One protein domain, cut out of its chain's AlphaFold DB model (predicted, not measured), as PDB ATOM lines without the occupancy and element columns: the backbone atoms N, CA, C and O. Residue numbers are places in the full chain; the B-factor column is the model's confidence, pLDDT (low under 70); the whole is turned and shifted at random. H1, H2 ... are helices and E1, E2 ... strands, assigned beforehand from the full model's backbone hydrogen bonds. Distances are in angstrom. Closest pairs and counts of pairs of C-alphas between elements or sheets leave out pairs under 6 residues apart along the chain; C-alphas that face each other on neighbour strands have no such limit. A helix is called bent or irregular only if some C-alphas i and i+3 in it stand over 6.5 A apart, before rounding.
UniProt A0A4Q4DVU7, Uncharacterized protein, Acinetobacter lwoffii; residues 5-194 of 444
ATOM      1  N   SER A   5     -40.933 -56.242 -55.973       42.78
ATOM      2  CA  SER A   5     -40.284 -56.478 -57.274       42.78
ATOM      3  C   SER A   5     -41.271 -57.007 -58.322       42.78
ATOM      4  O   SER A   5     -41.158 -56.696 -59.499       42.78
ATOM      5  N   ILE A   6     -42.307 -57.720 -57.869       47.62
ATOM      6  CA  ILE A   6     -43.358 -58.308 -58.701       47.62
ATOM      7  C   ILE A   6     -44.178 -57.235 -59.447       47.62
ATOM      8  O   ILE A   6     -44.662 -57.503 -60.543       47.62
ATOM      9  N   LEU A   7     -44.332 -56.024 -58.891       43.28
ATOM     10  CA  LEU A   7     -45.043 -54.919 -59.555       43.28
ATOM     11  C   LEU A   7     -44.182 -54.177 -60.589       43.28
ATOM     12  O   LEU A   7     -44.734 -53.526 -61.474       43.28
ATOM     13  N   PHE A   8     -42.854 -54.270 -60.490       44.94
ATOM     14  CA  PHE A   8     -41.919 -53.609 -61.408       44.94
ATOM     15  C   PHE A   8     -41.591 -54.454 -62.650       44.94
ATOM     16  O   PHE A   8     -41.006 -53.941 -63.598       44.94
ATOM     17  N   GLU A   9     -41.983 -55.731 -62.668       42.69
ATOM     18  CA  GLU A   9     -41.746 -56.667 -63.779       42.69
ATOM     19  C   GLU A   9     -42.814 -56.599 -64.896       42.69
ATOM     20  O   GLU A   9     -42.691 -57.305 -65.896       42.69
ATOM     21  N   THR A  10     -43.864 -55.774 -64.765       40.91
ATOM     22  CA  THR A  10     -44.987 -55.711 -65.730       40.91
ATOM     23  C   THR A  10     -45.077 -54.378 -66.498       40.91
ATOM     24  O   THR A  10     -44.790 -53.338 -65.908       40.91
ATOM     25  N   PRO A  11     -45.486 -54.375 -67.792       34.09
ATOM     26  CA  PRO A  11     -45.442 -53.206 -68.690       34.09
ATOM     27  C   PRO A  11     -46.430 -52.076 -68.293       34.09
ATOM     28  O   PRO A  11     -47.226 -52.258 -67.369       34.09
ATOM     29  N   PRO A  12     -46.428 -50.914 -68.987       41.38
ATOM     30  CA  PRO A  12     -47.003 -49.635 -68.530       41.38
ATOM     31  C   PRO A  12     -48.539 -49.562 -68.407       41.38
ATOM     32  O   PRO A  12     -49.073 -48.485 -68.149       41.38
ATOM     33  N   ASP A  13     -49.276 -50.670 -68.492       42.47
ATOM     34  CA  ASP A  13     -50.743 -50.674 -68.379       42.47
ATOM     35  C   ASP A  13     -51.256 -50.388 -66.951       42.47
ATOM     36  O   ASP A  13     -52.447 -50.150 -66.739       42.47
ATOM     37  N   PHE A  14     -50.378 -50.357 -65.942       45.50
ATOM     38  CA  PHE A  14     -50.694 -49.791 -64.620       45.50
ATOM     39  C   PHE A  14     -50.685 -48.253 -64.606       45.50
ATOM     40  O   PHE A  14     -51.218 -47.651 -63.673       45.50
ATOM     41  N   VAL A  15     -50.127 -47.630 -65.647       46.31
ATOM     42  CA  VAL A  15     -49.873 -46.192 -65.796       46.31
ATOM     43  C   VAL A  15     -50.721 -45.633 -66.949       46.31
ATOM     44  O   VAL A  15     -50.247 -44.934 -67.835       46.31
ATOM     45  N   SER A  16     -52.013 -45.960 -66.976       49.97
ATOM     46  CA  SER A  16     -52.964 -45.227 -67.822       49.97
ATOM     47  C   SER A  16     -53.347 -43.912 -67.134       49.97
ATOM     48  O   SER A  16     -53.604 -43.926 -65.931       49.97
ATOM     49  N   ASN A  17     -53.514 -42.818 -67.883       46.66
ATOM     50  CA  ASN A  17     -53.985 -41.517 -67.364       46.66
ATOM     51  C   ASN A  17     -55.431 -41.529 -66.805       46.66
ATOM     52  O   ASN A  17     -55.944 -40.497 -66.370       46.66
ATOM     53  N   GLU A  18     -56.112 -42.677 -66.804       49.09
ATOM     54  CA  GLU A  18     -57.452 -42.835 -66.244       49.09
ATOM     55  C   GLU A  18     -57.432 -42.888 -64.707       49.09
ATOM     56  O   GLU A  18     -56.840 -43.779 -64.094       49.09
ATOM     57  N   ARG A  19     -58.118 -41.931 -64.070       47.22
ATOM     58  CA  ARG A  19     -58.223 -41.798 -62.607       47.22
ATOM     59  C   ARG A  19     -59.010 -42.961 -61.969       47.22
ATOM     60  O   ARG A  19     -60.041 -43.395 -62.473       47.22
ATOM     61  N   PHE A  20     -58.555 -43.428 -60.806       51.00
ATOM     62  CA  PHE A  20     -59.140 -44.519 -60.003       51.00
ATOM     63  C   PHE A  20     -60.262 -43.915 -59.156       51.00
ATOM     64  O   PHE A  20     -60.065 -43.509 -58.015       51.00
ATOM     65  N   TYR A  21     -61.465 -43.811 -59.706       46.06
ATOM     66  CA  TYR A  21     -62.608 -43.385 -58.904       46.06
ATOM     67  C   TYR A  21     -63.228 -44.589 -58.194       46.06
ATOM     68  O   TYR A  21     -63.580 -45.584 -58.822       46.06
ATOM     69  N   ARG A  22     -63.429 -44.487 -56.872       39.31
ATOM     70  CA  ARG A  22     -64.171 -45.497 -56.086       39.31
ATOM     71  C   ARG A  22     -65.680 -45.512 -56.392       39.31
ATOM     72  O   ARG A  22     -66.390 -46.381 -55.904       39.31
ATOM     73  N   ARG A  23     -66.153 -44.555 -57.192       42.78
ATOM     74  CA  ARG A  23     -67.435 -44.463 -57.909       42.78
ATOM     75  C   ARG A  23     -67.416 -43.086 -58.566       42.78
ATOM     76  O   ARG A  23     -67.444 -42.085 -57.857       42.78
ATOM     77  N   ALA A  24     -67.301 -43.013 -59.886       40.94
ATOM     78  CA  ALA A  24     -67.619 -41.764 -60.564       40.94
ATOM     79  C   ALA A  24     -69.155 -41.638 -60.598       40.94
ATOM     80  O   ALA A  24     -69.807 -42.623 -60.949       40.94
ATOM     81  N   PRO A  25     -69.740 -40.462 -60.309       40.53
ATOM     82  CA  PRO A  25     -71.149 -40.189 -60.618       40.53
ATOM     83  C   PRO A  25     -71.464 -40.393 -62.114       40.53
ATOM     84  O   PRO A  25     -72.611 -40.602 -62.483       40.53
ATOM     85  N   ASN A  26     -70.425 -40.395 -62.959       42.44
ATOM     86  CA  ASN A  26     -70.513 -40.348 -64.416       42.44
ATOM     87  C   ASN A  26     -70.091 -41.662 -65.110       42.44
ATOM     88  O   ASN A  26     -69.584 -41.617 -66.224       42.44
ATOM     89  N   GLY A  27     -70.237 -42.832 -64.474       46.56
ATOM     90  CA  GLY A  27     -70.091 -44.112 -65.193       46.56
ATOM     91  C   GLY A  27     -68.673 -44.467 -65.671       46.56
ATOM     92  O   GLY A  27     -68.511 -45.066 -66.728       46.56
ATOM     93  N   GLY A  28     -67.633 -44.121 -64.904       49.31
ATOM     94  CA  GLY A  28     -66.261 -44.547 -65.209       49.31
ATOM     95  C   GLY A  28     -66.121 -46.077 -65.209       49.31
ATOM     96  O   GLY A  28     -66.484 -46.733 -64.230       49.31
ATOM     97  N   VAL A  29     -65.588 -46.638 -66.297       48.12
ATOM     98  CA  VAL A  29     -65.349 -48.078 -66.461       48.12
ATOM     99  C   VAL A  29     -64.163 -48.486 -65.591       48.12
ATOM    100  O   VAL A  29     -63.033 -48.057 -65.802       48.12
ATOM    101  N   SER A  30     -64.402 -49.328 -64.588       53.91
ATOM    102  CA  SER A  30     -63.310 -49.956 -63.848       53.91
ATOM    103  C   SER A  30     -62.753 -51.104 -64.682       53.91
ATOM    104  O   SER A  30     -63.387 -52.153 -64.746       53.91
ATOM    105  N   VAL A  31     -61.567 -50.938 -65.272       56.41
ATOM    106  CA  VAL A  31     -60.853 -52.029 -65.956       56.41
ATOM    107  C   VAL A  31     -60.498 -53.118 -64.927       56.41
ATOM    108  O   VAL A  31     -59.744 -52.833 -63.988       56.41
ATOM    109  N   PRO A  32     -61.056 -54.340 -65.031       61.16
ATOM    110  CA  PRO A  32     -60.699 -55.442 -64.146       61.16
ATOM    111  C   PRO A  32     -59.248 -55.863 -64.380       61.16
ATOM    112  O   PRO A  32     -58.799 -55.944 -65.517       61.16
ATOM    113  N   TYR A  33     -58.512 -56.207 -63.325       63.12
ATOM    114  CA  TYR A  33     -57.115 -56.638 -63.479       63.12
ATOM    115  C   TYR A  33     -56.946 -57.923 -64.300       63.12
ATOM    116  O   TYR A  33     -55.880 -58.148 -64.862       63.12
ATOM    117  N   SER A  34     -58.005 -58.726 -64.438       60.09
ATOM    118  CA  SER A  34     -58.023 -59.911 -65.299       60.09
ATOM    119  C   SER A  34     -57.797 -59.605 -66.783       60.09
ATOM    120  O   SER A  34     -57.505 -60.525 -67.539       60.09
ATOM    121  N   SER A  35     -57.943 -58.348 -67.220       59.19
ATOM    122  CA  SER A  35     -57.686 -57.946 -68.606       59.19
ATOM    123  C   SER A  35     -56.260 -57.439 -68.856       59.19
ATOM    124  O   SER A  35     -55.948 -57.091 -69.992       59.19
ATOM    125  N   LEU A  36     -55.399 -57.365 -67.833       66.00
ATOM    126  CA  LEU A  36     -54.014 -56.899 -67.969       66.00
ATOM    127  C   LEU A  36     -53.041 -58.076 -68.123       66.00
ATOM    128  O   LEU A  36     -53.183 -59.108 -67.468       66.00
ATOM    129  N   LYS A  37     -52.000 -57.911 -68.951       67.69
ATOM    130  CA  LYS A  37     -50.895 -58.882 -69.032       67.69
ATOM    131  C   LYS A  37     -50.005 -58.742 -67.797       67.69
ATOM    132  O   LYS A  37     -49.312 -57.739 -67.641       67.69
ATOM    133  N   MET A  38     -50.031 -59.741 -66.919       74.38
ATOM    134  CA  MET A  38     -49.340 -59.713 -65.628       74.38
ATOM    135  C   MET A  38     -48.571 -61.015 -65.378       74.38
ATOM    136  O   MET A  38     -48.918 -62.057 -65.930       74.38
ATOM    137  N   SER A  39     -47.526 -60.966 -64.546       80.06
ATOM    138  CA  SER A  39     -46.784 -62.171 -64.158       80.06
ATOM    139  C   SER A  39     -47.659 -63.116 -63.321       80.06
ATOM    140  O   SER A  39     -48.511 -62.666 -62.550       80.06
ATOM    141  N   ASN A  40     -47.422 -64.431 -63.422       79.00
ATOM    142  CA  ASN A  40     -48.197 -65.438 -62.681       79.00
ATOM    143  C   ASN A  40     -48.179 -65.172 -61.167       79.00
ATOM    144  O   ASN A  40     -49.223 -65.184 -60.524       79.00
ATOM    145  N   LYS A  41     -47.016 -64.797 -60.614       81.62
ATOM    146  CA  LYS A  41     -46.865 -64.455 -59.189       81.62
ATOM    147  C   LYS A  41     -47.762 -63.292 -58.759       81.62
ATOM    148  O   LYS A  41     -48.290 -63.303 -57.648       81.62
ATOM    149  N   LEU A  42     -47.913 -62.276 -59.610       79.94
ATOM    150  CA  LEU A  42     -48.762 -61.127 -59.311       79.94
ATOM    151  C   LEU A  42     -50.242 -61.503 -59.397       79.94
ATOM    152  O   LEU A  42     -51.015 -61.116 -58.525       79.94
ATOM    153  N   SER A  43     -50.618 -62.291 -60.406       79.81
ATOM    154  CA  SER A  43     -51.980 -62.815 -60.564       79.81
ATOM    155  C   SER A  43     -52.410 -63.660 -59.355       79.81
ATOM    156  O   SER A  43     -53.473 -63.431 -58.771       79.81
ATOM    157  N   ASP A  44     -51.539 -64.561 -58.895       84.19
ATOM    158  CA  ASP A  44     -51.767 -65.389 -57.707       84.19
ATOM    159  C   ASP A  44     -51.902 -64.535 -56.439       84.19
ATOM    160  O   ASP A  44     -52.752 -64.782 -55.584       84.19
ATOM    161  N   TYR A  45     -51.100 -63.474 -56.319       85.19
ATOM    162  CA  TYR A  45     -51.201 -62.546 -55.196       85.19
ATOM    163  C   TYR A  45     -52.526 -61.770 -55.200       85.19
ATOM    164  O   TYR A  45     -53.196 -61.678 -54.168       85.19
ATOM    165  N   LEU A  46     -52.921 -61.211 -56.349       84.44
ATOM    166  CA  LEU A  46     -54.167 -60.456 -56.471       84.44
ATOM    167  C   LEU A  46     -55.390 -61.343 -56.220       84.44
ATOM    168  O   LEU A  46     -56.323 -60.906 -55.545       84.44
ATOM    169  N   SER A  47     -55.378 -62.585 -56.712       84.25
ATOM    170  CA  SER A  47     -56.463 -63.542 -56.473       84.25
ATOM    171  C   SER A  47     -56.561 -63.930 -54.996       84.25
ATOM    172  O   SER A  47     -57.647 -63.830 -54.423       84.25
ATOM    173  N   LYS A  48     -55.432 -64.245 -54.343       85.19
ATOM    174  CA  LYS A  48     -55.370 -64.571 -52.909       85.19
ATOM    175  C   LYS A  48     -56.017 -63.503 -52.024       85.19
ATOM    176  O   LYS A  48     -56.716 -63.841 -51.076       85.19
ATOM    177  N   TYR A  49     -55.795 -62.224 -52.329       83.69
ATOM    178  CA  TYR A  49     -56.329 -61.102 -51.547       83.69
ATOM    179  C   TYR A  49     -57.596 -60.472 -52.150       83.69
ATOM    180  O   TYR A  49     -58.013 -59.396 -51.727       83.69
ATOM    181  N   SER A  50     -58.232 -61.125 -53.132       83.75
ATOM    182  CA  SER A  50     -59.460 -60.642 -53.787       83.75
ATOM    183  C   SER A  50     -59.352 -59.216 -54.370       83.75
ATOM    184  O   SER A  50     -60.312 -58.435 -54.382       83.75
ATOM    185  N   ILE A  51     -58.181 -58.860 -54.899       83.56
ATOM    186  CA  ILE A  51     -57.888 -57.549 -55.490       83.56
ATOM    187  C   ILE A  51     -58.280 -57.575 -56.974       83.56
ATOM    188  O   ILE A  51     -57.503 -57.963 -57.839       83.56
ATOM    189  N   LYS A  52     -59.515 -57.161 -57.272       78.44
ATOM    190  CA  LYS A  52     -60.096 -57.257 -58.627       78.44
ATOM    191  C   LYS A  52     -59.963 -55.984 -59.461       78.44
ATOM    192  O   LYS A  52     -59.915 -56.050 -60.685       78.44
ATOM    193  N   ILE A  53     -59.934 -54.831 -58.798       74.31
ATOM    194  CA  ILE A  53     -59.983 -53.509 -59.428       74.31
ATOM    195  C   ILE A  53     -58.952 -52.574 -58.814       74.31
ATOM    196  O   ILE A  53     -58.540 -52.749 -57.666       74.31
ATOM    197  N   ARG A  54     -58.586 -51.528 -59.553       68.69
ATOM    198  CA  ARG A  54     -57.549 -50.584 -59.133       68.69
ATOM    199  C   ARG A  54     -57.780 -49.917 -57.767       68.69
ATOM    200  O   ARG A  54     -56.858 -49.940 -56.962       68.69
ATOM    201  N   PRO A  55     -58.983 -49.444 -57.390       72.31
ATOM    202  CA  PRO A  55     -59.243 -48.949 -56.030       72.31
ATOM    203  C   PRO A  55     -58.910 -49.940 -54.894       72.31
ATOM    204  O   PRO A  55     -58.555 -49.520 -53.785       72.31
ATOM    205  N   ASN A  56     -58.990 -51.252 -55.154       78.38
ATOM    206  CA  ASN A  56     -58.653 -52.269 -54.159       78.38
ATOM    207  C   ASN A  56     -57.147 -52.280 -53.875       78.38
ATOM    208  O   ASN A  56     -56.768 -52.478 -52.725       78.38
ATOM    209  N   ILE A  57     -56.291 -52.006 -54.871       80.50
ATOM    210  CA  ILE A  57     -54.833 -52.012 -54.678       80.50
ATOM    211  C   ILE A  57     -54.374 -50.869 -53.770       80.50
ATOM    212  O   ILE A  57     -53.525 -51.072 -52.912       80.50
ATOM    213  N   ILE A  58     -54.985 -49.685 -53.889       79.38
ATOM    214  CA  ILE A  58     -54.669 -48.539 -53.022       79.38
ATOM    215  C   ILE A  58     -55.077 -48.825 -51.585       79.38
ATOM    216  O   ILE A  58     -54.310 -48.576 -50.659       79.38
ATOM    217  N   SER A  59     -56.274 -49.387 -51.403       80.94
ATOM    218  CA  SER A  59     -56.738 -49.820 -50.081       80.94
ATOM    219  C   SER A  59     -55.780 -50.860 -49.493       80.94
ATOM    220  O   SER A  59     -55.415 -50.776 -48.325       80.94
ATOM    221  N   HIS A  60     -55.298 -51.779 -50.330       86.00
ATOM    222  CA  HIS A  60     -54.323 -52.792 -49.945       86.00
ATOM    223  C   HIS A  60     -52.961 -52.202 -49.556       86.00
ATOM    224  O   HIS A  60     -52.392 -52.603 -48.542       86.00
ATOM    225  N   PHE A  61     -52.457 -51.196 -50.278       87.00
ATOM    226  CA  PHE A  61     -51.243 -50.472 -49.887       87.00
ATOM    227  C   PHE A  61     -51.399 -49.785 -48.530       87.00
ATOM    228  O   PHE A  61     -50.493 -49.884 -47.705       87.00
ATOM    229  N   LEU A  62     -52.554 -49.172 -48.253       86.12
ATOM    230  CA  LEU A  62     -52.842 -48.583 -46.940       86.12
ATOM    231  C   LEU A  62     -52.847 -49.639 -45.822       86.12
ATOM    232  O   LEU A  62     -52.385 -49.365 -44.710       86.12
ATOM    233  N   TYR A  63     -53.332 -50.853 -46.103       88.25
ATOM    234  CA  TYR A  63     -53.296 -51.969 -45.156       88.25
ATOM    235  C   TYR A  63     -51.864 -52.439 -44.882       88.25
ATOM    236  O   TYR A  63     -51.485 -52.575 -43.717       88.25
ATOM    237  N   ILE A  64     -51.038 -52.589 -45.922       89.81
ATOM    238  CA  ILE A  64     -49.614 -52.933 -45.777       89.81
ATOM    239  C   ILE A  64     -48.864 -51.828 -45.021       89.81
ATOM    240  O   ILE A  64     -48.100 -52.130 -44.107       89.81
ATOM    241  N   GLN A  65     -49.109 -50.554 -45.338       91.44
ATOM    242  CA  GLN A  65     -48.533 -49.412 -44.621       91.44
ATOM    243  C   GLN A  65     -48.925 -49.416 -43.139       91.44
ATOM    244  O   GLN A  65     -48.079 -49.200 -42.269       91.44
ATOM    245  N   SER A  66     -50.187 -49.718 -42.831       90.38
ATOM    246  CA  SER A  66     -50.675 -49.794 -41.452       90.38
ATOM    247  C   SER A  66     -50.027 -50.948 -40.683       90.38
ATOM    248  O   SER A  66     -49.494 -50.719 -39.598       90.38
ATOM    249  N   LEU A  67     -49.960 -52.149 -41.266       90.88
ATOM    250  CA  LEU A  67     -49.236 -53.285 -40.683       90.88
ATOM    251  C   LEU A  67     -47.747 -52.971 -40.495       90.88
ATOM    252  O   LEU A  67     -47.214 -53.151 -39.404       90.88
ATOM    253  N   GLY A  68     -47.084 -52.426 -41.515       92.75
ATOM    254  CA  GLY A  68     -45.672 -52.056 -41.442       92.75
ATOM    255  C   GLY A  68     -45.395 -51.036 -40.336       92.75
ATOM    256  O   GLY A  68     -44.461 -51.203 -39.556       92.75
ATOM    257  N   SER A  69     -46.257 -50.026 -40.188       93.06
ATOM    258  CA  SER A  69     -46.146 -49.056 -39.094       93.06
ATOM    259  C   SER A  69     -46.348 -49.692 -37.711       93.06
ATOM    260  O   SER A  69     -45.664 -49.310 -36.762       93.06
ATOM    261  N   ALA A  70     -47.246 -50.676 -37.579       91.88
ATOM    262  CA  ALA A  70     -47.454 -51.417 -36.337       91.88
ATOM    263  C   ALA A  70     -46.215 -52.243 -35.965       91.88
ATOM    264  O   ALA A  70     -45.758 -52.171 -34.827       91.88
ATOM    265  N   PHE A  71     -45.607 -52.932 -36.933       92.75
ATOM    266  CA  PHE A  71     -44.353 -53.657 -36.725       92.75
ATOM    267  C   PHE A  71     -43.197 -52.730 -36.334       92.75
ATOM    268  O   PHE A  71     -42.466 -53.019 -35.389       92.75
ATOM    269  N   ILE A  72     -43.052 -51.586 -37.009       94.88
ATOM    270  CA  ILE A  72     -42.034 -50.596 -36.643       94.88
ATOM    271  C   ILE A  72     -42.280 -50.093 -35.217       94.88
ATOM    272  O   ILE A  72     -41.341 -50.019 -34.428       94.88
ATOM    273  N   SER A  73     -43.533 -49.809 -34.846       93.62
ATOM    274  CA  SER A  73     -43.908 -49.428 -33.478       93.62
ATOM    275  C   SER A  73     -43.578 -50.518 -32.454       93.62
ATOM    276  O   SER A  73     -43.090 -50.194 -31.376       93.62
ATOM    277  N   CYS A  74     -43.775 -51.793 -32.803       93.06
ATOM    278  CA  CYS A  74     -43.439 -52.950 -31.971       93.06
ATOM    279  C   CYS A  74     -41.950 -52.997 -31.606       93.06
ATOM    280  O   CYS A  74     -41.609 -53.067 -30.428       93.06
ATOM    281  N   PHE A  75     -41.060 -52.857 -32.591       93.38
ATOM    282  CA  PHE A  75     -39.616 -52.981 -32.357       93.38
ATOM    283  C   PHE A  75     -38.920 -51.692 -31.894       93.38
ATOM    284  O   PHE A  75     -37.815 -51.757 -31.365       93.38
ATOM    285  N   SER A  76     -39.545 -50.523 -32.062       94.12
ATOM    286  CA  SER A  76     -38.947 -49.223 -31.698       94.12
ATOM    287  C   SER A  76     -39.637 -48.526 -30.519       94.12
ATOM    288  O   SER A  76     -39.053 -47.658 -29.868       94.12
ATOM    289  N   GLY A  77     -40.898 -48.861 -30.244       93.12
ATOM    290  CA  GLY A  77     -41.753 -48.137 -29.311       93.12
ATOM    291  C   GLY A  77     -42.223 -46.770 -29.825       93.12
ATOM    292  O   GLY A  77     -42.767 -46.001 -29.033       93.12
ATOM    293  N   MET A  78     -42.026 -46.422 -31.103       92.50
ATOM    294  CA  MET A  78     -42.441 -45.131 -31.675       92.50
ATOM    295  C   MET A  78     -43.954 -44.887 -31.569       92.50
ATOM    296  O   MET A  78     -44.772 -45.797 -31.720       92.50
ATOM    297  N   ARG A  79     -44.342 -43.629 -31.328       88.12
ATOM    298  CA  ARG A  79     -45.747 -43.186 -31.312       88.12
ATOM    299  C   ARG A  79     -46.289 -43.068 -32.729       88.12
ATOM    300  O   ARG A  79     -45.540 -42.770 -33.648       88.12
ATOM    301  N   LYS A  80     -47.614 -43.149 -32.883       85.75
ATOM    302  CA  LYS A  80     -48.288 -42.950 -34.181       85.75
ATOM    303  C   LYS A  80     -47.814 -41.697 -34.922       85.75
ATOM    304  O   LYS A  80     -47.405 -41.796 -36.067       85.75
ATOM    305  N   GLY A  81     -47.789 -40.550 -34.240       82.06
ATOM    306  CA  GLY A  81     -47.316 -39.301 -34.845       82.06
ATOM    307  C   GLY A  81     -45.823 -39.303 -35.196       82.06
ATOM    308  O   GLY A  81     -45.426 -38.621 -36.125       82.06
ATOM    309  N   GLU A  82     -44.989 -40.075 -34.495       89.00
ATOM    310  CA  GLU A  82     -43.559 -40.212 -34.823       89.00
ATOM    311  C   GLU A  82     -43.376 -41.103 -36.061       89.00
ATOM    312  O   GLU A  82     -42.550 -40.798 -36.915       89.00
ATOM    313  N   LEU A  83     -44.190 -42.158 -36.202       89.81
ATOM    314  CA  LEU A  83     -44.184 -43.045 -37.372       89.81
ATOM    315  C   LEU A  83     -44.560 -42.296 -38.653       89.81
ATOM    316  O   LEU A  83     -43.888 -42.451 -39.667       89.81
ATOM    317  N   SER A  84     -45.591 -41.447 -38.604       85.00
ATOM    318  CA  SER A  84     -46.023 -40.638 -39.755       85.00
ATOM    319  C   SER A  84     -44.964 -39.632 -40.228       85.00
ATOM    320  O   SER A  84     -45.042 -39.167 -41.360       85.00
ATOM    321  N   ASN A  85     -43.973 -39.319 -39.385       88.31
ATOM    322  CA  ASN A  85     -42.858 -38.419 -39.684       88.31
ATOM    323  C   ASN A  85     -41.583 -39.156 -40.138       88.31
ATOM    324  O   ASN A  85     -40.526 -38.535 -40.223       88.31
ATOM    325  N   LEU A  86     -41.627 -40.474 -40.361       92.25
ATOM    326  CA  LEU A  86     -40.443 -41.223 -40.788       92.25
ATOM    327  C   LEU A  86     -40.092 -40.915 -42.254       92.25
ATOM    328  O   LEU A  86     -40.959 -41.064 -43.120       92.25
ATOM    329  N   PRO A  87     -38.835 -40.546 -42.562       93.12
ATOM    330  CA  PRO A  87     -38.373 -40.366 -43.935       93.12
ATOM    331  C   PRO A  87     -38.154 -41.707 -44.650       93.12
ATOM    332  O   PRO A  87     -37.979 -42.752 -44.020       93.12
ATOM    333  N   TYR A  88     -38.093 -41.671 -45.982       93.56
ATOM    334  CA  TYR A  88     -37.789 -42.830 -46.828       93.56
ATOM    335  C   TYR A  88     -36.469 -43.518 -46.427       93.56
ATOM    336  O   TYR A  88     -36.412 -44.741 -46.299       93.56
ATOM    337  N   ASN A  89     -35.424 -42.735 -46.138       92.69
ATOM    338  CA  ASN A  89     -34.120 -43.222 -45.668       92.69
ATOM    339  C   ASN A  89     -34.008 -43.204 -44.135       92.69
ATOM    340  O   ASN A  89     -33.048 -42.677 -43.583       92.69
ATOM    341  N   CYS A  90     -35.011 -43.733 -43.439       93.88
ATOM    342  CA  CYS A  90     -35.008 -43.748 -41.976       93.88
ATOM    343  C   CYS A  90     -34.089 -44.809 -41.356       93.88
ATOM    344  O   CYS A  90     -33.643 -44.606 -40.234       93.88
ATOM    345  N   LEU A  91     -33.831 -45.931 -42.030       96.25
ATOM    346  CA  LEU A  91     -33.032 -47.025 -41.473       96.25
ATOM    347  C   LEU A  91     -31.535 -46.796 -41.716       96.25
ATOM    348  O   LEU A  91     -31.101 -46.701 -42.863       96.25
ATOM    349  N   GLU A  92     -30.775 -46.775 -40.630       95.44
ATOM    350  CA  GLU A  92     -29.317 -46.741 -40.577       95.44
ATOM    351  C   GLU A  92     -28.813 -48.014 -39.881       95.44
ATOM    352  O   GLU A  92     -29.407 -48.475 -38.902       95.44
ATOM    353  N   ILE A  93     -27.730 -48.591 -40.400       94.75
ATOM    354  CA  ILE A  93     -27.062 -49.762 -39.825       94.75
ATOM    355  C   ILE A  93     -25.663 -49.310 -39.430       94.75
ATOM    356  O   ILE A  93     -24.902 -48.848 -40.278       94.75
ATOM    357  N   ILE A  94     -25.354 -49.409 -38.141       91.94
ATOM    358  CA  ILE A  94     -24.052 -49.043 -37.588       91.94
ATOM    359  C   ILE A  94     -23.351 -50.320 -37.153       91.94
ATOM    360  O   ILE A  94     -23.888 -51.074 -36.345       91.94
ATOM    361  N   GLU A  95     -22.147 -50.547 -37.656       88.50
ATOM    362  CA  GLU A  95     -21.286 -51.619 -37.174       88.50
ATOM    363  C   GLU A  95     -20.522 -51.136 -35.939       88.50
ATOM    364  O   GLU A  95     -19.880 -50.080 -35.949       88.50
ATOM    365  N   ASN A  96     -20.627 -51.877 -34.839       77.25
ATOM    366  CA  ASN A  96     -19.873 -51.564 -33.640       77.25
ATOM    367  C   ASN A  96     -18.400 -51.937 -33.851       77.25
ATOM    368  O   ASN A  96     -18.062 -53.104 -34.033       77.25
ATOM    369  N   SER A  97     -17.516 -50.944 -33.771       71.62
ATOM    370  CA  SER A  97     -16.079 -51.102 -34.014       71.62
ATOM    371  C   SER A  97     -15.365 -52.036 -33.031       71.62
ATOM    372  O   SER A  97     -14.223 -52.411 -33.279       71.62
ATOM    373  N   ILE A  98     -16.010 -52.391 -31.915       65.81
ATOM    374  CA  ILE A  98     -15.423 -53.226 -30.861       65.81
ATOM    375  C   ILE A  98     -15.725 -54.715 -31.075       65.81
ATOM    376  O   ILE A  98     -14.845 -55.543 -30.867       65.81
ATOM    377  N   ASP A  99     -16.956 -55.068 -31.458       71.00
ATOM    378  CA  ASP A  99     -17.418 -56.464 -31.535       71.00
ATOM    379  C   ASP A  99     -17.967 -56.872 -32.913       71.00
ATOM    380  O   ASP A  99     -18.418 -58.006 -33.073       71.00
ATOM    381  N   GLY A 100     -17.941 -55.969 -33.901       75.56
ATOM    382  CA  GLY A 100     -18.424 -56.212 -35.264       75.56
ATOM    383  C   GLY A 100     -19.935 -56.436 -35.356       75.56
ATOM    384  O   GLY A 100     -20.436 -56.892 -36.382       75.56
ATOM    385  N   LYS A 101     -20.694 -56.175 -34.282       80.31
ATOM    386  CA  LYS A 101     -22.144 -56.387 -34.293       80.31
ATOM    387  C   LYS A 101     -22.860 -55.217 -34.949       80.31
ATOM    388  O   LYS A 101     -22.596 -54.051 -34.656       80.31
ATOM    389  N   GLU A 102     -23.835 -55.552 -35.785       88.44
ATOM    390  CA  GLU A 102     -24.718 -54.578 -36.416       88.44
ATOM    391  C   GLU A 102     -25.770 -54.054 -35.430       88.44
ATOM    392  O   GLU A 102     -26.514 -54.813 -34.797       88.44
ATOM    393  N   VAL A 103     -25.871 -52.732 -35.341       89.38
ATOM    394  CA  VAL A 103     -26.888 -52.005 -34.586       89.38
ATOM    395  C   VAL A 103     -27.812 -51.298 -35.568       89.38
ATOM    396  O   VAL A 103     -27.380 -50.486 -36.383       89.38
ATOM    397  N   TYR A 104     -29.107 -51.577 -35.459       94.69
ATOM    398  CA  TYR A 104     -30.127 -51.011 -36.339       94.69
ATOM    399  C   TYR A 104     -30.760 -49.782 -35.694       94.69
ATOM    400  O   TYR A 104     -31.254 -49.842 -34.562       94.69
ATOM    401  N   ILE A 105     -30.779 -48.672 -36.427       96.19
ATOM    402  CA  ILE A 105     -31.263 -47.381 -35.946       96.19
ATOM    403  C   ILE A 105     -32.288 -46.808 -36.920       96.19
ATOM    404  O   ILE A 105     -32.077 -46.752 -38.125       96.19
ATOM    405  N   LEU A 106     -33.417 -46.357 -36.380       96.44
ATOM    406  CA  LEU A 106     -34.410 -45.568 -37.095       96.44
ATOM    407  C   LEU A 106     -34.217 -44.088 -36.788       96.44
ATOM    408  O   LEU A 106     -34.372 -43.675 -35.640       96.44
ATOM    409  N   ASN A 107     -33.951 -43.292 -37.814       95.19
ATOM    410  CA  ASN A 107     -33.851 -41.842 -37.760       95.19
ATOM    411  C   ASN A 107     -35.165 -41.202 -38.224       95.19
ATOM    412  O   ASN A 107     -35.697 -41.523 -39.287       95.19
ATOM    413  N   GLY A 108     -35.695 -40.286 -37.419       91.69
ATOM    414  CA  GLY A 108     -36.956 -39.601 -37.688       91.69
ATOM    415  C   GLY A 108     -37.116 -38.345 -36.841       91.69
ATOM    416  O   GLY A 108     -36.136 -37.762 -36.379       91.69
ATOM    417  N   TYR A 109     -38.365 -37.932 -36.615       88.44
ATOM    418  CA  TYR A 109     -38.674 -36.675 -35.936       88.44
ATOM    419  C   TYR A 109     -39.732 -36.852 -34.840       88.44
ATOM    420  O   TYR A 109     -40.655 -37.658 -34.962       88.44
ATOM    421  N   THR A 110     -39.617 -36.076 -33.760       84.00
ATOM    422  CA  THR A 110     -40.623 -35.997 -32.687       84.00
ATOM    423  C   THR A 110     -40.930 -34.542 -32.344       84.00
ATOM    424  O   THR A 110     -40.066 -33.678 -32.443       84.00
ATOM    425  N   ASN A 111     -42.158 -34.265 -31.914       75.44
ATOM    426  CA  ASN A 111     -42.612 -32.941 -31.470       75.44
ATOM    427  C   ASN A 111     -42.760 -32.842 -29.940       75.44
ATOM    428  O   ASN A 111     -43.170 -31.812 -29.421       75.44
ATOM    429  N   LYS A 112     -42.483 -33.921 -29.195       64.50
ATOM    430  CA  LYS A 112     -42.803 -33.997 -27.757       64.50
ATOM    431  C   LYS A 112     -41.796 -33.334 -26.828       64.50
ATOM    432  O   LYS A 112     -42.103 -33.139 -25.657       64.50
ATOM    433  N   LEU A 113     -40.588 -33.066 -27.316       59.38
ATOM    434  CA  LEU A 113     -39.490 -32.547 -26.498       59.38
ATOM    435  C   LEU A 113     -39.342 -31.025 -26.597       59.38
ATOM    436  O   LEU A 113     -38.538 -30.451 -25.870       59.38
ATOM    437  N   THR A 114     -40.119 -30.366 -27.457       60.09
ATOM    438  CA  THR A 114     -40.023 -28.928 -27.711       60.09
ATOM    439  C   THR A 114     -41.408 -28.303 -27.819       60.09
ATOM    440  O   THR A 114     -42.352 -28.903 -28.320       60.09
ATOM    441  N   ARG A 115     -41.529 -27.050 -27.365       57.28
ATOM    442  CA  ARG A 115     -42.674 -26.187 -27.713       57.28
ATOM    443  C   ARG A 115     -42.556 -25.633 -29.141       57.28
ATOM    444  O   ARG A 115     -43.517 -25.091 -29.669       57.28
ATOM    445  N   VAL A 116     -41.373 -25.771 -29.744       53.62
ATOM    446  CA  VAL A 116     -40.987 -25.208 -31.038       53.62
ATOM    447  C   VAL A 116     -40.624 -26.356 -31.982       53.62
ATOM    448  O   VAL A 116     -39.545 -26.933 -31.881       53.62
ATOM    449  N   GLY A 117     -41.548 -26.699 -32.879       67.62
ATOM    450  CA  GLY A 117     -41.281 -27.532 -34.055       67.62
ATOM    451  C   GLY A 117     -40.876 -28.992 -33.809       67.62
ATOM    452  O   GLY A 117     -40.960 -29.532 -32.709       67.62
ATOM    453  N   LEU A 118     -40.478 -29.644 -34.902       77.50
ATOM    454  CA  LEU A 118     -40.044 -31.039 -34.945       77.50
ATOM    455  C   LEU A 118     -38.543 -31.144 -34.668       77.50
ATOM    456  O   LEU A 118     -37.751 -30.382 -35.215       77.50
ATOM    457  N   VAL A 119     -38.151 -32.120 -33.850       83.69
ATOM    458  CA  VAL A 119     -36.757 -32.380 -33.472       83.69
ATOM    459  C   VAL A 119     -36.321 -33.729 -34.013       83.69
ATOM    460  O   VAL A 119     -37.023 -34.729 -33.830       83.69
ATOM    461  N   ALA A 120     -35.148 -33.760 -34.645       87.75
ATOM    462  CA  ALA A 120     -34.524 -34.990 -35.111       87.75
ATOM    463  C   ALA A 120     -34.224 -35.930 -33.933       87.75
ATOM    464  O   ALA A 120     -33.729 -35.516 -32.883       87.75
ATOM    465  N   CYS A 121     -34.563 -37.202 -34.092       90.12
ATOM    466  CA  CYS A 121     -34.445 -38.220 -33.062       90.12
ATOM    467  C   CYS A 121     -34.159 -39.582 -33.683       90.12
ATOM    468  O   CYS A 121     -34.610 -39.880 -34.786       90.12
ATOM    469  N   SER A 122     -33.491 -40.432 -32.905       93.94
ATOM    470  CA  SER A 122     -33.169 -41.799 -33.309       93.94
ATOM    471  C   SER A 122     -33.749 -42.823 -32.331       93.94
ATOM    472  O   SER A 122     -33.831 -42.557 -31.121       93.94
ATOM    473  N   TRP A 123     -34.136 -43.988 -32.842       95.62
ATOM    474  CA  TRP A 123     -34.641 -45.134 -32.086       95.62
ATOM    475  C   TRP A 123     -33.823 -46.372 -32.423       95.62
ATOM    476  O   TRP A 123     -33.618 -46.671 -33.594       95.62
ATOM    477  N   VAL A 124     -33.394 -47.115 -31.405       94.38
ATOM    478  CA  VAL A 124     -32.779 -48.432 -31.621       94.38
ATOM    479  C   VAL A 124     -33.883 -49.428 -31.978       94.38
ATOM    480  O   VAL A 124     -34.976 -49.355 -31.412       94.38
ATOM    481  N   THR A 125     -33.617 -50.319 -32.927       94.50
ATOM    482  CA  THR A 125     -34.566 -51.334 -33.403       94.50
ATOM    483  C   THR A 125     -33.863 -52.676 -33.656       94.50
ATOM    484  O   THR A 125     -32.708 -52.864 -33.284       94.50
ATOM    485  N   SER A 126     -34.569 -53.629 -34.266       91.25
ATOM    486  CA  SER A 126     -34.075 -54.971 -34.595       91.25
ATOM    487  C   SER A 126     -33.936 -55.185 -36.105       91.25
ATOM    488  O   SER A 126     -34.660 -54.578 -36.896       91.25
ATOM    489  N   LYS A 127     -33.090 -56.142 -36.510       92.50
ATOM    490  CA  LYS A 127     -32.966 -56.611 -37.904       92.50
ATOM    491  C   LYS A 127     -34.299 -57.020 -38.530       92.50
ATOM    492  O   LYS A 127     -34.468 -56.955 -39.743       92.50
ATOM    493  N   GLN A 128     -35.269 -57.410 -37.698       91.44
ATOM    494  CA  GLN A 128     -36.588 -57.848 -38.153       91.44
ATOM    495  C   GLN A 128     -37.350 -56.774 -38.932       91.44
ATOM    496  O   GLN A 128     -38.266 -57.116 -39.675       91.44
ATOM    497  N   ILE A 129     -36.977 -55.491 -38.814       94.38
ATOM    498  CA  ILE A 129     -37.665 -54.430 -39.555       94.38
ATOM    499  C   ILE A 129     -37.209 -54.293 -41.006       94.38
ATOM    500  O   ILE A 129     -37.947 -53.697 -41.783       94.38
ATOM    501  N   ILE A 130     -36.028 -54.800 -41.377       94.44
ATOM    502  CA  ILE A 130     -35.459 -54.643 -42.728       94.44
ATOM    503  C   ILE A 130     -36.477 -55.016 -43.819       94.44
ATOM    504  O   ILE A 130     -36.842 -54.136 -44.600       94.44
ATOM    505  N   PRO A 131     -37.058 -56.234 -43.829       95.19
ATOM    506  CA  PRO A 131     -37.988 -56.613 -44.891       95.19
ATOM    507  C   PRO A 131     -39.275 -55.774 -44.897       95.19
ATOM    508  O   PRO A 131     -39.925 -55.631 -45.931       95.19
ATOM    509  N   ILE A 132     -39.662 -55.208 -43.749       94.38
ATOM    510  CA  ILE A 132     -40.821 -54.316 -43.641       94.38
ATOM    511  C   ILE A 132     -40.495 -52.958 -44.260       94.38
ATOM    512  O   ILE A 132     -41.291 -52.438 -45.036       94.38
ATOM    513  N   ILE A 133     -39.326 -52.395 -43.947       94.94
ATOM    514  CA  ILE A 133     -38.859 -51.134 -44.529       94.94
ATOM    515  C   ILE A 133     -38.719 -51.267 -46.043       94.94
ATOM    516  O   ILE A 133     -39.169 -50.374 -46.756       94.94
ATOM    517  N   ASP A 134     -38.188 -52.379 -46.545       94.50
ATOM    518  CA  ASP A 134     -38.043 -52.607 -47.986       94.50
ATOM    519  C   ASP A 134     -39.401 -52.673 -48.695       94.50
ATOM    520  O   ASP A 134     -39.605 -52.019 -49.721       94.50
ATOM    521  N   ALA A 135     -40.377 -53.374 -48.106       93.31
ATOM    522  CA  ALA A 135     -41.740 -53.410 -48.632       93.31
ATOM    523  C   ALA A 135     -42.390 -52.012 -48.654       93.31
ATOM    524  O   ALA A 135     -43.035 -51.640 -49.636       93.31
ATOM    525  N   LEU A 136     -42.201 -51.213 -47.599       94.50
ATOM    526  CA  LEU A 136     -42.720 -49.845 -47.521       94.50
ATOM    527  C   LEU A 136     -42.029 -48.910 -48.522       94.50
ATOM    528  O   LEU A 136     -42.708 -48.149 -49.209       94.50
ATOM    529  N   LYS A 137     -40.702 -48.998 -48.664       94.06
ATOM    530  CA  LYS A 137     -39.931 -48.234 -49.657       94.06
ATOM    531  C   LYS A 137     -40.404 -48.520 -51.075       94.06
ATOM    532  O   LYS A 137     -40.503 -47.604 -51.885       94.06
ATOM    533  N   ALA A 138     -40.756 -49.760 -51.376       91.75
ATOM    534  CA  ALA A 138     -41.276 -50.084 -52.690       91.75
ATOM    535  C   ALA A 138     -42.688 -49.514 -52.934       91.75
ATOM    536  O   ALA A 138     -42.970 -49.025 -54.027       91.75
ATOM    537  N   ILE A 139     -43.553 -49.468 -51.910       90.88
ATOM    538  CA  ILE A 139     -44.827 -48.725 -51.983       90.88
ATOM    539  C   ILE A 139     -44.573 -47.230 -52.232       90.88
ATOM    540  O   ILE A 139     -45.286 -46.613 -53.021       90.88
ATOM    541  N   VAL A 140     -43.541 -46.649 -51.610       91.38
ATOM    542  CA  VAL A 140     -43.131 -45.255 -51.853       91.38
ATOM    543  C   VAL A 140     -42.684 -45.038 -53.299       91.38
ATOM    544  O   VAL A 140     -43.065 -44.044 -53.910       91.38
ATOM    545  N   GLN A 141     -41.920 -45.963 -53.880       89.88
ATOM    546  CA  GLN A 141     -41.509 -45.884 -55.286       89.88
ATOM    547  C   GLN A 141     -42.717 -45.913 -56.234       89.88
ATOM    548  O   GLN A 141     -42.782 -45.115 -57.167       89.88
ATOM    549  N   ILE A 142     -43.709 -46.766 -55.956       86.75
ATOM    550  CA  ILE A 142     -44.976 -46.796 -56.704       86.75
ATOM    551  C   ILE A 142     -45.721 -45.469 -56.547       86.75
ATOM    552  O   ILE A 142     -46.197 -44.902 -57.528       86.75
ATOM    553  N   HIS A 143     -45.802 -44.947 -55.322       87.25
ATOM    554  CA  HIS A 143     -46.424 -43.653 -55.050       87.25
ATOM    555  C   HIS A 143     -45.755 -42.523 -55.841       87.25
ATOM    556  O   HIS A 143     -46.457 -41.747 -56.484       87.25
ATOM    557  N   LYS A 144     -44.416 -42.500 -55.892       87.00
ATOM    558  CA  LYS A 144     -43.650 -41.542 -56.694       87.00
ATOM    559  C   LYS A 144     -43.991 -41.627 -58.181       87.00
ATOM    560  O   LYS A 144     -44.260 -40.593 -58.782       87.00
ATOM    561  N   ILE A 145     -44.027 -42.832 -58.759       84.81
ATOM    562  CA  ILE A 145     -44.403 -43.025 -60.172       84.81
ATOM    563  C   ILE A 145     -45.787 -42.422 -60.437       84.81
ATOM    564  O   ILE A 145     -45.961 -41.679 -61.398       84.81
ATOM    565  N   LEU A 146     -46.757 -42.691 -59.557       79.75
ATOM    566  CA  LEU A 146     -48.114 -42.155 -59.682       79.75
ATOM    567  C   LEU A 146     -48.166 -40.628 -59.505       79.75
ATOM    568  O   LEU A 146     -48.947 -39.948 -60.166       79.75
ATOM    569  N   ILE A 147     -47.345 -40.057 -58.630       82.00
ATOM    570  CA  ILE A 147     -47.215 -38.605 -58.515       82.00
ATOM    571  C   ILE A 147     -46.630 -37.991 -59.795       82.00
ATOM    572  O   ILE A 147     -47.177 -37.013 -60.304       82.00
ATOM    573  N   ASP A 148     -45.556 -38.565 -60.339       81.50
ATOM    574  CA  ASP A 148     -44.823 -37.982 -61.468       81.50
ATOM    575  C   ASP A 148     -45.679 -37.950 -62.746       81.50
ATOM    576  O   ASP A 148     -45.649 -36.971 -63.494       81.50
ATOM    577  N   VAL A 149     -46.544 -38.954 -62.942       77.06
ATOM    578  CA  VAL A 149     -47.537 -38.962 -64.035       77.06
ATOM    579  C   VAL A 149     -48.761 -38.073 -63.763       77.06
ATOM    580  O   VAL A 149     -49.682 -38.012 -64.571       77.06
ATOM    581  N   GLY A 150     -48.779 -37.340 -62.643       70.81
ATOM    582  CA  GLY A 150     -49.852 -36.411 -62.274       70.81
ATOM    583  C   GLY A 150     -51.138 -37.100 -61.819       70.81
ATOM    584  O   GLY A 150     -52.211 -36.500 -61.863       70.81
ATOM    585  N   TYR A 151     -51.044 -38.362 -61.402       71.38
ATOM    586  CA  TYR A 151     -52.201 -39.174 -61.060       71.38
ATOM    587  C   TYR A 151     -52.727 -38.872 -59.638       71.38
ATOM    588  O   TYR A 151     -53.940 -38.804 -59.437       71.38
ATOM    589  N   ILE A 152     -51.841 -38.673 -58.650       71.44
ATOM    590  CA  ILE A 152     -52.226 -38.357 -57.254       71.44
ATOM    591  C   ILE A 152     -52.420 -36.849 -57.067       71.44
ATOM    592  O   ILE A 152     -53.469 -36.406 -56.604       71.44
ATOM    593  N   GLU A 153     -51.416 -36.058 -57.441       71.50
ATOM    594  CA  GLU A 153     -51.437 -34.604 -57.310       71.50
ATOM    595  C   GLU A 153     -50.663 -33.967 -58.465       71.50
ATOM    596  O   GLU A 153     -49.494 -34.269 -58.689       71.50
ATOM    597  N   GLU A 154     -51.319 -33.081 -59.215       68.19
ATOM    598  CA  GLU A 154     -50.751 -32.492 -60.436       68.19
ATOM    599  C   GLU A 154     -49.584 -31.533 -60.153       68.19
ATOM    600  O   GLU A 154     -48.699 -31.383 -60.995       68.19
ATOM    601  N   ASN A 155     -49.567 -30.915 -58.968       71.81
ATOM    602  CA  ASN A 155     -48.620 -29.858 -58.603       71.81
ATOM    603  C   ASN A 155     -47.296 -30.386 -58.030       71.81
ATOM    604  O   ASN A 155     -46.298 -29.675 -58.039       71.81
ATOM    605  N   ASN A 156     -47.279 -31.623 -57.536       74.00
ATOM    606  CA  ASN A 156     -46.181 -32.162 -56.735       74.00
ATOM    607  C   ASN A 156     -45.296 -33.124 -57.542       74.00
ATOM    608  O   ASN A 156     -45.060 -34.239 -57.110       74.00
ATOM    609  N   LYS A 157     -44.806 -32.733 -58.723       77.62
ATOM    610  CA  LYS A 157     -44.018 -33.620 -59.608       77.62
ATOM    611  C   LYS A 157     -42.514 -33.591 -59.318       77.62
ATOM    612  O   LYS A 157     -41.993 -32.594 -58.829       77.62
ATOM    613  N   ASN A 158     -41.804 -34.656 -59.700       80.94
ATOM    614  CA  ASN A 158     -40.337 -34.748 -59.693       80.94
ATOM    615  C   ASN A 158     -39.680 -34.599 -58.312       80.94
ATOM    616  O   ASN A 158     -38.508 -34.242 -58.210       80.94
ATOM    617  N   ILE A 159     -40.400 -34.933 -57.241       85.00
ATOM    618  CA  ILE A 159     -39.847 -34.897 -55.883       85.00
ATOM    619  C   ILE A 159     -38.791 -36.019 -55.739       85.00
ATOM    620  O   ILE A 159     -39.076 -37.172 -56.109       85.00
ATOM    621  N   PRO A 160     -37.574 -35.734 -55.233       88.69
ATOM    622  CA  PRO A 160     -36.547 -36.748 -54.997       88.69
ATOM    623  C   PRO A 160     -36.961 -37.759 -53.921       88.69
ATOM    624  O   PRO A 160     -37.480 -37.377 -52.878       88.69
ATOM    625  N   LEU A 161     -36.642 -39.050 -54.097       87.44
ATOM    626  CA  LEU A 161     -36.974 -40.101 -53.111       87.44
ATOM    627  C   LEU A 161     -36.419 -39.829 -51.702       87.44
ATOM    628  O   LEU A 161     -37.004 -40.267 -50.718       87.44
ATOM    629  N   LYS A 162     -35.305 -39.098 -51.579       87.19
ATOM    630  CA  LYS A 162     -34.722 -38.735 -50.274       87.19
ATOM    631  C   LYS A 162     -35.633 -37.819 -49.449       87.19
ATOM    632  O   LYS A 162     -35.546 -37.836 -48.227       87.19
ATOM    633  N   GLU A 163     -36.497 -37.059 -50.115       87.69
ATOM    634  CA  GLU A 163     -37.445 -36.122 -49.506       87.69
ATOM    635  C   GLU A 163     -38.827 -36.757 -49.290       87.69
ATOM    636  O   GLU A 163     -39.731 -36.110 -48.767       87.69
ATOM    637  N   TYR A 164     -39.012 -38.030 -49.665       90.38
ATOM    638  CA  TYR A 164     -40.272 -38.731 -49.444       90.38
ATOM    639  C   TYR A 164     -40.430 -39.182 -47.984       90.38
ATOM    640  O   TYR A 164     -39.460 -39.609 -47.344       90.38
ATOM    641  N   PRO A 165     -41.667 -39.186 -47.461       92.19
ATOM    642  CA  PRO A 165     -42.010 -39.938 -46.264       92.19
ATOM    643  C   PRO A 165     -42.008 -41.445 -46.550       92.19
ATOM    644  O   PRO A 165     -42.244 -41.886 -47.674       92.19
ATOM    645  N   LEU A 166     -41.842 -42.250 -45.502       92.88
ATOM    646  CA  LEU A 166     -42.008 -43.704 -45.564       92.88
ATOM    647  C   LEU A 166     -43.483 -44.119 -45.732       92.88
ATOM    648  O   LEU A 166     -43.778 -45.170 -46.297       92.88
ATOM    649  N   PHE A 167     -44.417 -43.286 -45.258       91.62
ATOM    650  CA  PHE A 167     -45.863 -43.540 -45.302       91.62
ATOM    651  C   PHE A 167     -46.615 -42.463 -46.100       91.62
ATOM    652  O   PHE A 167     -47.379 -41.683 -45.517       91.62
ATOM    653  N   PRO A 168     -46.402 -42.374 -47.423       89.12
ATOM    654  CA  PRO A 168     -47.124 -41.435 -48.267       89.12
ATOM    655  C   PRO A 168     -48.605 -41.817 -48.355       89.12
ATOM    656  O   PRO A 168     -48.947 -43.003 -48.386       89.12
ATOM    657  N   ILE A 169     -49.489 -40.817 -48.417       84.62
ATOM    658  CA  ILE A 169     -50.923 -41.048 -48.617       84.62
ATOM    659  C   ILE A 169     -51.270 -41.088 -50.107       84.62
ATOM    660  O   ILE A 169     -50.865 -40.233 -50.893       84.62
ATOM    661  N   PHE A 170     -52.099 -42.051 -50.497       80.31
ATOM    662  CA  PHE A 170     -52.677 -42.134 -51.838       80.31
ATOM    663  C   PHE A 170     -54.009 -41.359 -51.887       80.31
ATOM    664  O   PHE A 170     -55.069 -41.943 -52.108       80.31
ATOM    665  N   ASN A 171     -53.987 -40.049 -51.601       69.44
ATOM    666  CA  ASN A 171     -55.212 -39.241 -51.582       69.44
ATOM    667  C   ASN A 171     -55.660 -38.870 -53.004       69.44
ATOM    668  O   ASN A 171     -55.101 -37.976 -53.623       69.44
ATOM    669  N   GLN A 172     -56.698 -39.542 -53.498       59.28
ATOM    670  CA  GLN A 172     -57.210 -39.377 -54.867       59.28
ATOM    671  C   GLN A 172     -58.459 -38.496 -54.963       59.28
ATOM    672  O   GLN A 172     -58.870 -38.115 -56.055       59.28
ATOM    673  N   GLN A 173     -59.102 -38.183 -53.836       54.22
ATOM    674  CA  GLN A 173     -60.453 -37.611 -53.831       54.22
ATOM    675  C   GLN A 173     -60.480 -36.079 -53.713       54.22
ATOM    676  O   GLN A 173     -61.548 -35.510 -53.511       54.22
ATOM    677  N   LYS A 174     -59.326 -35.398 -53.827       58.16
ATOM    678  CA  LYS A 174     -59.180 -33.940 -53.612       58.16
ATOM    679  C   LYS A 174     -59.844 -33.437 -52.316       58.16
ATOM    680  O   LYS A 174     -60.139 -32.251 -52.189       58.16
ATOM    681  N   HIS A 175     -60.078 -34.318 -51.343       60.06
ATOM    682  CA  HIS A 175     -60.520 -33.896 -50.024       60.06
ATOM    683  C   HIS A 175     -59.418 -33.033 -49.412       60.06
ATOM    684  O   HIS A 175     -58.243 -33.380 -49.585       60.06
ATOM    685  N   PRO A 176     -59.768 -31.933 -48.720       56.06
ATOM    686  CA  PRO A 176     -58.789 -31.086 -48.065       56.06
ATOM    687  C   PRO A 176     -58.025 -31.929 -47.044       56.06
ATOM    688  O   PRO A 176     -58.524 -32.270 -45.975       56.06
ATOM    689  N   VAL A 177     -56.809 -32.305 -47.414       62.69
ATOM    690  CA  VAL A 177     -55.836 -32.951 -46.546       62.69
ATOM    691  C   VAL A 177     -54.894 -31.868 -46.053       62.69
ATOM    692  O   VAL A 177     -54.437 -31.028 -46.827       62.69
ATOM    693  N   GLY A 178     -54.650 -31.849 -44.745       60.59
ATOM    694  CA  GLY A 178     -53.761 -30.864 -44.138       60.59
ATOM    695  C   GLY A 178     -52.363 -30.913 -44.758       60.59
ATOM    696  O   GLY A 178     -51.877 -31.979 -45.141       60.59
ATOM    697  N   LYS A 179     -51.704 -29.754 -44.841       69.50
ATOM    698  CA  LYS A 179     -50.290 -29.685 -45.227       69.50
ATOM    699  C   LYS A 179     -49.441 -30.391 -44.170       69.50
ATOM    700  O   LYS A 179     -49.689 -30.235 -42.973       69.50
ATOM    701  N   HIS A 180     -48.435 -31.141 -44.608       76.19
ATOM    702  CA  HIS A 180     -47.468 -31.738 -43.699       76.19
ATOM    703  C   HIS A 180     -46.314 -30.757 -43.449       76.19
ATOM    704  O   HIS A 180     -45.820 -30.161 -44.403       76.19
ATOM    705  N   PRO A 181     -45.842 -30.579 -42.201       75.69
ATOM    706  CA  PRO A 181     -44.772 -29.623 -41.906       75.69
ATOM    707  C   PRO A 181     -43.412 -30.003 -42.514       75.69
ATOM    708  O   PRO A 181     -42.578 -29.126 -42.705       75.69
ATOM    709  N   LEU A 182     -43.176 -31.293 -42.788       80.31
ATOM    710  CA  LEU A 182     -41.891 -31.801 -43.304       80.31
ATOM    711  C   LEU A 182     -41.885 -32.174 -44.788       80.31
ATOM    712  O   LEU A 182     -40.814 -32.265 -45.373       80.31
ATOM    713  N   TYR A 183     -43.045 -32.468 -45.373       83.75
ATOM    714  CA  TYR A 183     -43.122 -33.119 -46.682       83.75
ATOM    715  C   TYR A 183     -44.035 -32.326 -47.608       83.75
ATOM    716  O   TYR A 183     -45.015 -31.735 -47.157       83.75
ATOM    717  N   ALA A 184     -43.727 -32.350 -48.905       76.62
ATOM    718  CA  ALA A 184     -44.481 -31.627 -49.932       76.62
ATOM    719  C   ALA A 184     -45.948 -32.083 -50.054       76.62
ATOM    720  O   ALA A 184     -46.799 -31.328 -50.522       76.62
ATOM    721  N   PHE A 185     -46.254 -33.299 -49.600       74.50
ATOM    722  CA  PHE A 185     -47.588 -33.889 -49.598       74.50
ATOM    723  C   PHE A 185     -47.890 -34.551 -48.241       74.50
ATOM    724  O   PHE A 185     -46.977 -34.857 -47.465       74.50
ATOM    725  N   PRO A 186     -49.177 -34.762 -47.918       74.56
ATOM    726  CA  PRO A 186     -49.585 -35.361 -46.656       74.56
ATOM    727  C   PRO A 186     -49.084 -36.797 -46.483       74.56
ATOM    728  O   PRO A 186     -48.929 -37.567 -47.432       74.56
ATOM    729  N   THR A 187     -48.868 -37.174 -45.229       78.56
ATOM    730  CA  THR A 187     -48.526 -38.541 -44.831       78.56
ATOM    731  C   THR A 187     -49.761 -39.267 -44.321       78.56
ATOM    732  O   THR A 187     -50.831 -38.676 -44.146       78.56
ATOM    733  N   LEU A 188     -49.631 -40.571 -44.075       72.19
ATOM    734  CA  LEU A 188     -50.650 -41.349 -43.382       72.19
ATOM    735  C   LEU A 188     -50.842 -40.789 -41.958       72.19
ATOM    736  O   LEU A 188     -50.156 -41.184 -41.014       72.19
ATOM    737  N   ALA A 189     -51.771 -39.840 -41.814       56.44
ATOM    738  CA  ALA A 189     -51.977 -39.060 -40.592       56.44
ATOM    739  C   ALA A 189     -52.457 -39.911 -39.405       56.44
ATOM    740  O   ALA A 189     -52.296 -39.528 -38.245       56.44
ATOM    741  N   THR A 190     -53.055 -41.081 -39.657       63.31
ATOM    742  CA  THR A 190     -53.459 -42.012 -38.596       63.31
ATOM    743  C   THR A 190     -53.408 -43.450 -39.094       63.31
ATOM    744  O   THR A 190     -54.384 -43.982 -39.615       63.31
ATOM    745  N   ALA A 191     -52.270 -44.115 -38.901       67.38
ATOM    746  CA  ALA A 191     -52.214 -45.557 -39.082       67.38
ATOM    747  C   ALA A 191     -53.171 -46.243 -38.080       67.38
ATOM    748  O   ALA A 191     -53.185 -45.941 -36.871       67.38
ATOM    749  N   THR A 192     -54.038 -47.117 -38.593       75.31
ATOM    750  CA  THR A 192     -55.056 -47.831 -37.812       75.31
ATOM    751  C   THR A 192     -54.963 -49.321 -38.090       75.31
ATOM    752  O   THR A 192     -54.711 -49.728 -39.215       75.31
ATOM    753  N   LEU A 193     -55.172 -50.133 -37.057       82.81
ATOM    754  CA  LEU A 193     -55.330 -51.579 -37.179       82.81
ATOM    755  C   LEU A 193     -56.834 -51.869 -37.155       82.81
ATOM    756  O   LEU A 193     -57.418 -52.108 -36.105       82.81
ATOM    757  N   SER A 194     -57.483 -51.684 -38.305       81.50
ATOM    758  CA  SER A 194     -58.930 -51.882 -38.469       81.50
ATOM    759  C   SER A 194     -59.283 -53.357 -38.688       81.50
ATOM    760  O   SER A 194     -58.423 -54.147 -39.075       81.50
TER     761      SER A 194
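Overview. This is residues 5 to 194 of the 444 residues of an uncharacterized protein of Acinetobacter lwoffii (UniProt A0A4Q4DVU7). What does the model look like? Two long helices, H3 and H5, lie side by side and run opposite ways, with the small, strongly twisted sheet E1 E2 E3 across one end and the small helices H1 and H2 toward the other. Of two long stretches with no named element, residues 9 to 39 loop out at the end where H1 and H2 lie, their C-alphas 17 to 30 A from the mean of all C-alphas, and residues 149 to 194, after H5, come nearer in, at 4 to 20 A from it. What is it built of? The 190 printed residues hold, in order, H1 H2 H3 H4 E1 E2 E3 H5; the class is mixed, helices and strands, with 83 residues in named elements, under half, and the sheet E1 - E2 - E3 is antiparallel. The whole is compact, radius of gyration of the C-alphas 18.2 A, and only just elongated, spanning 60 by 39 by 32 A.

Arrangement. How do the first helices stand? H1, residues 5 to 8, and H2, residues 40 to 48, only just touch, with 3 pairs of C-alphas within 8 A, the closest Ile 6 and Leu 42 at 6.1 A. H3, residues 54 to 76, is apart from both; with residues 69 to 73 alone it touches H4, residues 80 to 83, closest at the C-alphas of Ser 69 and Leu 83, 6.6 A. How do the strands pair? E1, residues 91 to 95, E2, residues 102 to 110, and E3, residues 119 to 125, form two hairpins and a meander, each strand the antiparallel neighbour of the one before. N 92 and O 105, 2.8 A, are within hydrogen-bond range, as are N 106 and O 123, 2.8 A. Where is the last helix? H5, residues 127 to 148, touches H3 with residues 129 to 139 alone, closest at the C-alphas of Gly 68 and Ile 132, 5.8 A, at a shallow tilt of 34.7 degrees, only just short of steep, opposite ways. Both are on the same face of the sheet, two layers, helices on one face: H5 at a height of 8.7 A, H3 standing up from it at 44 degrees. Every O i to N i+4 pair is within range in H2, 18 of 19 in H3 and 16 of 18 in H5; H1 and H4 are too short for one.

Along the chain. Where does the printed part begin? C-alpha 5, in H1, is at (-40.284, -56.478, -57.274). How long are the longer elements? H3 measures 33.2 A, H5 32.3 A and E2 24.7 A from first to last C-alpha. H5 ends at C-alpha 148, (-44.823, -37.982, -61.468), and is irregular, but only just: C-alphas 128 and 131 are 7.0 A apart.

Size, cuts and confidence. How large is it? The two C-alphas farthest apart, those of Asn 26 and Ile 98, are 65.8 A apart. Is it continuous and sure? The printed part has no cut, and the link from H1 to H2 is long. Mean pLDDT of the printed part is 76.8, and 54 residues are under 70, among them residues 5 to 37 and 171 to 179.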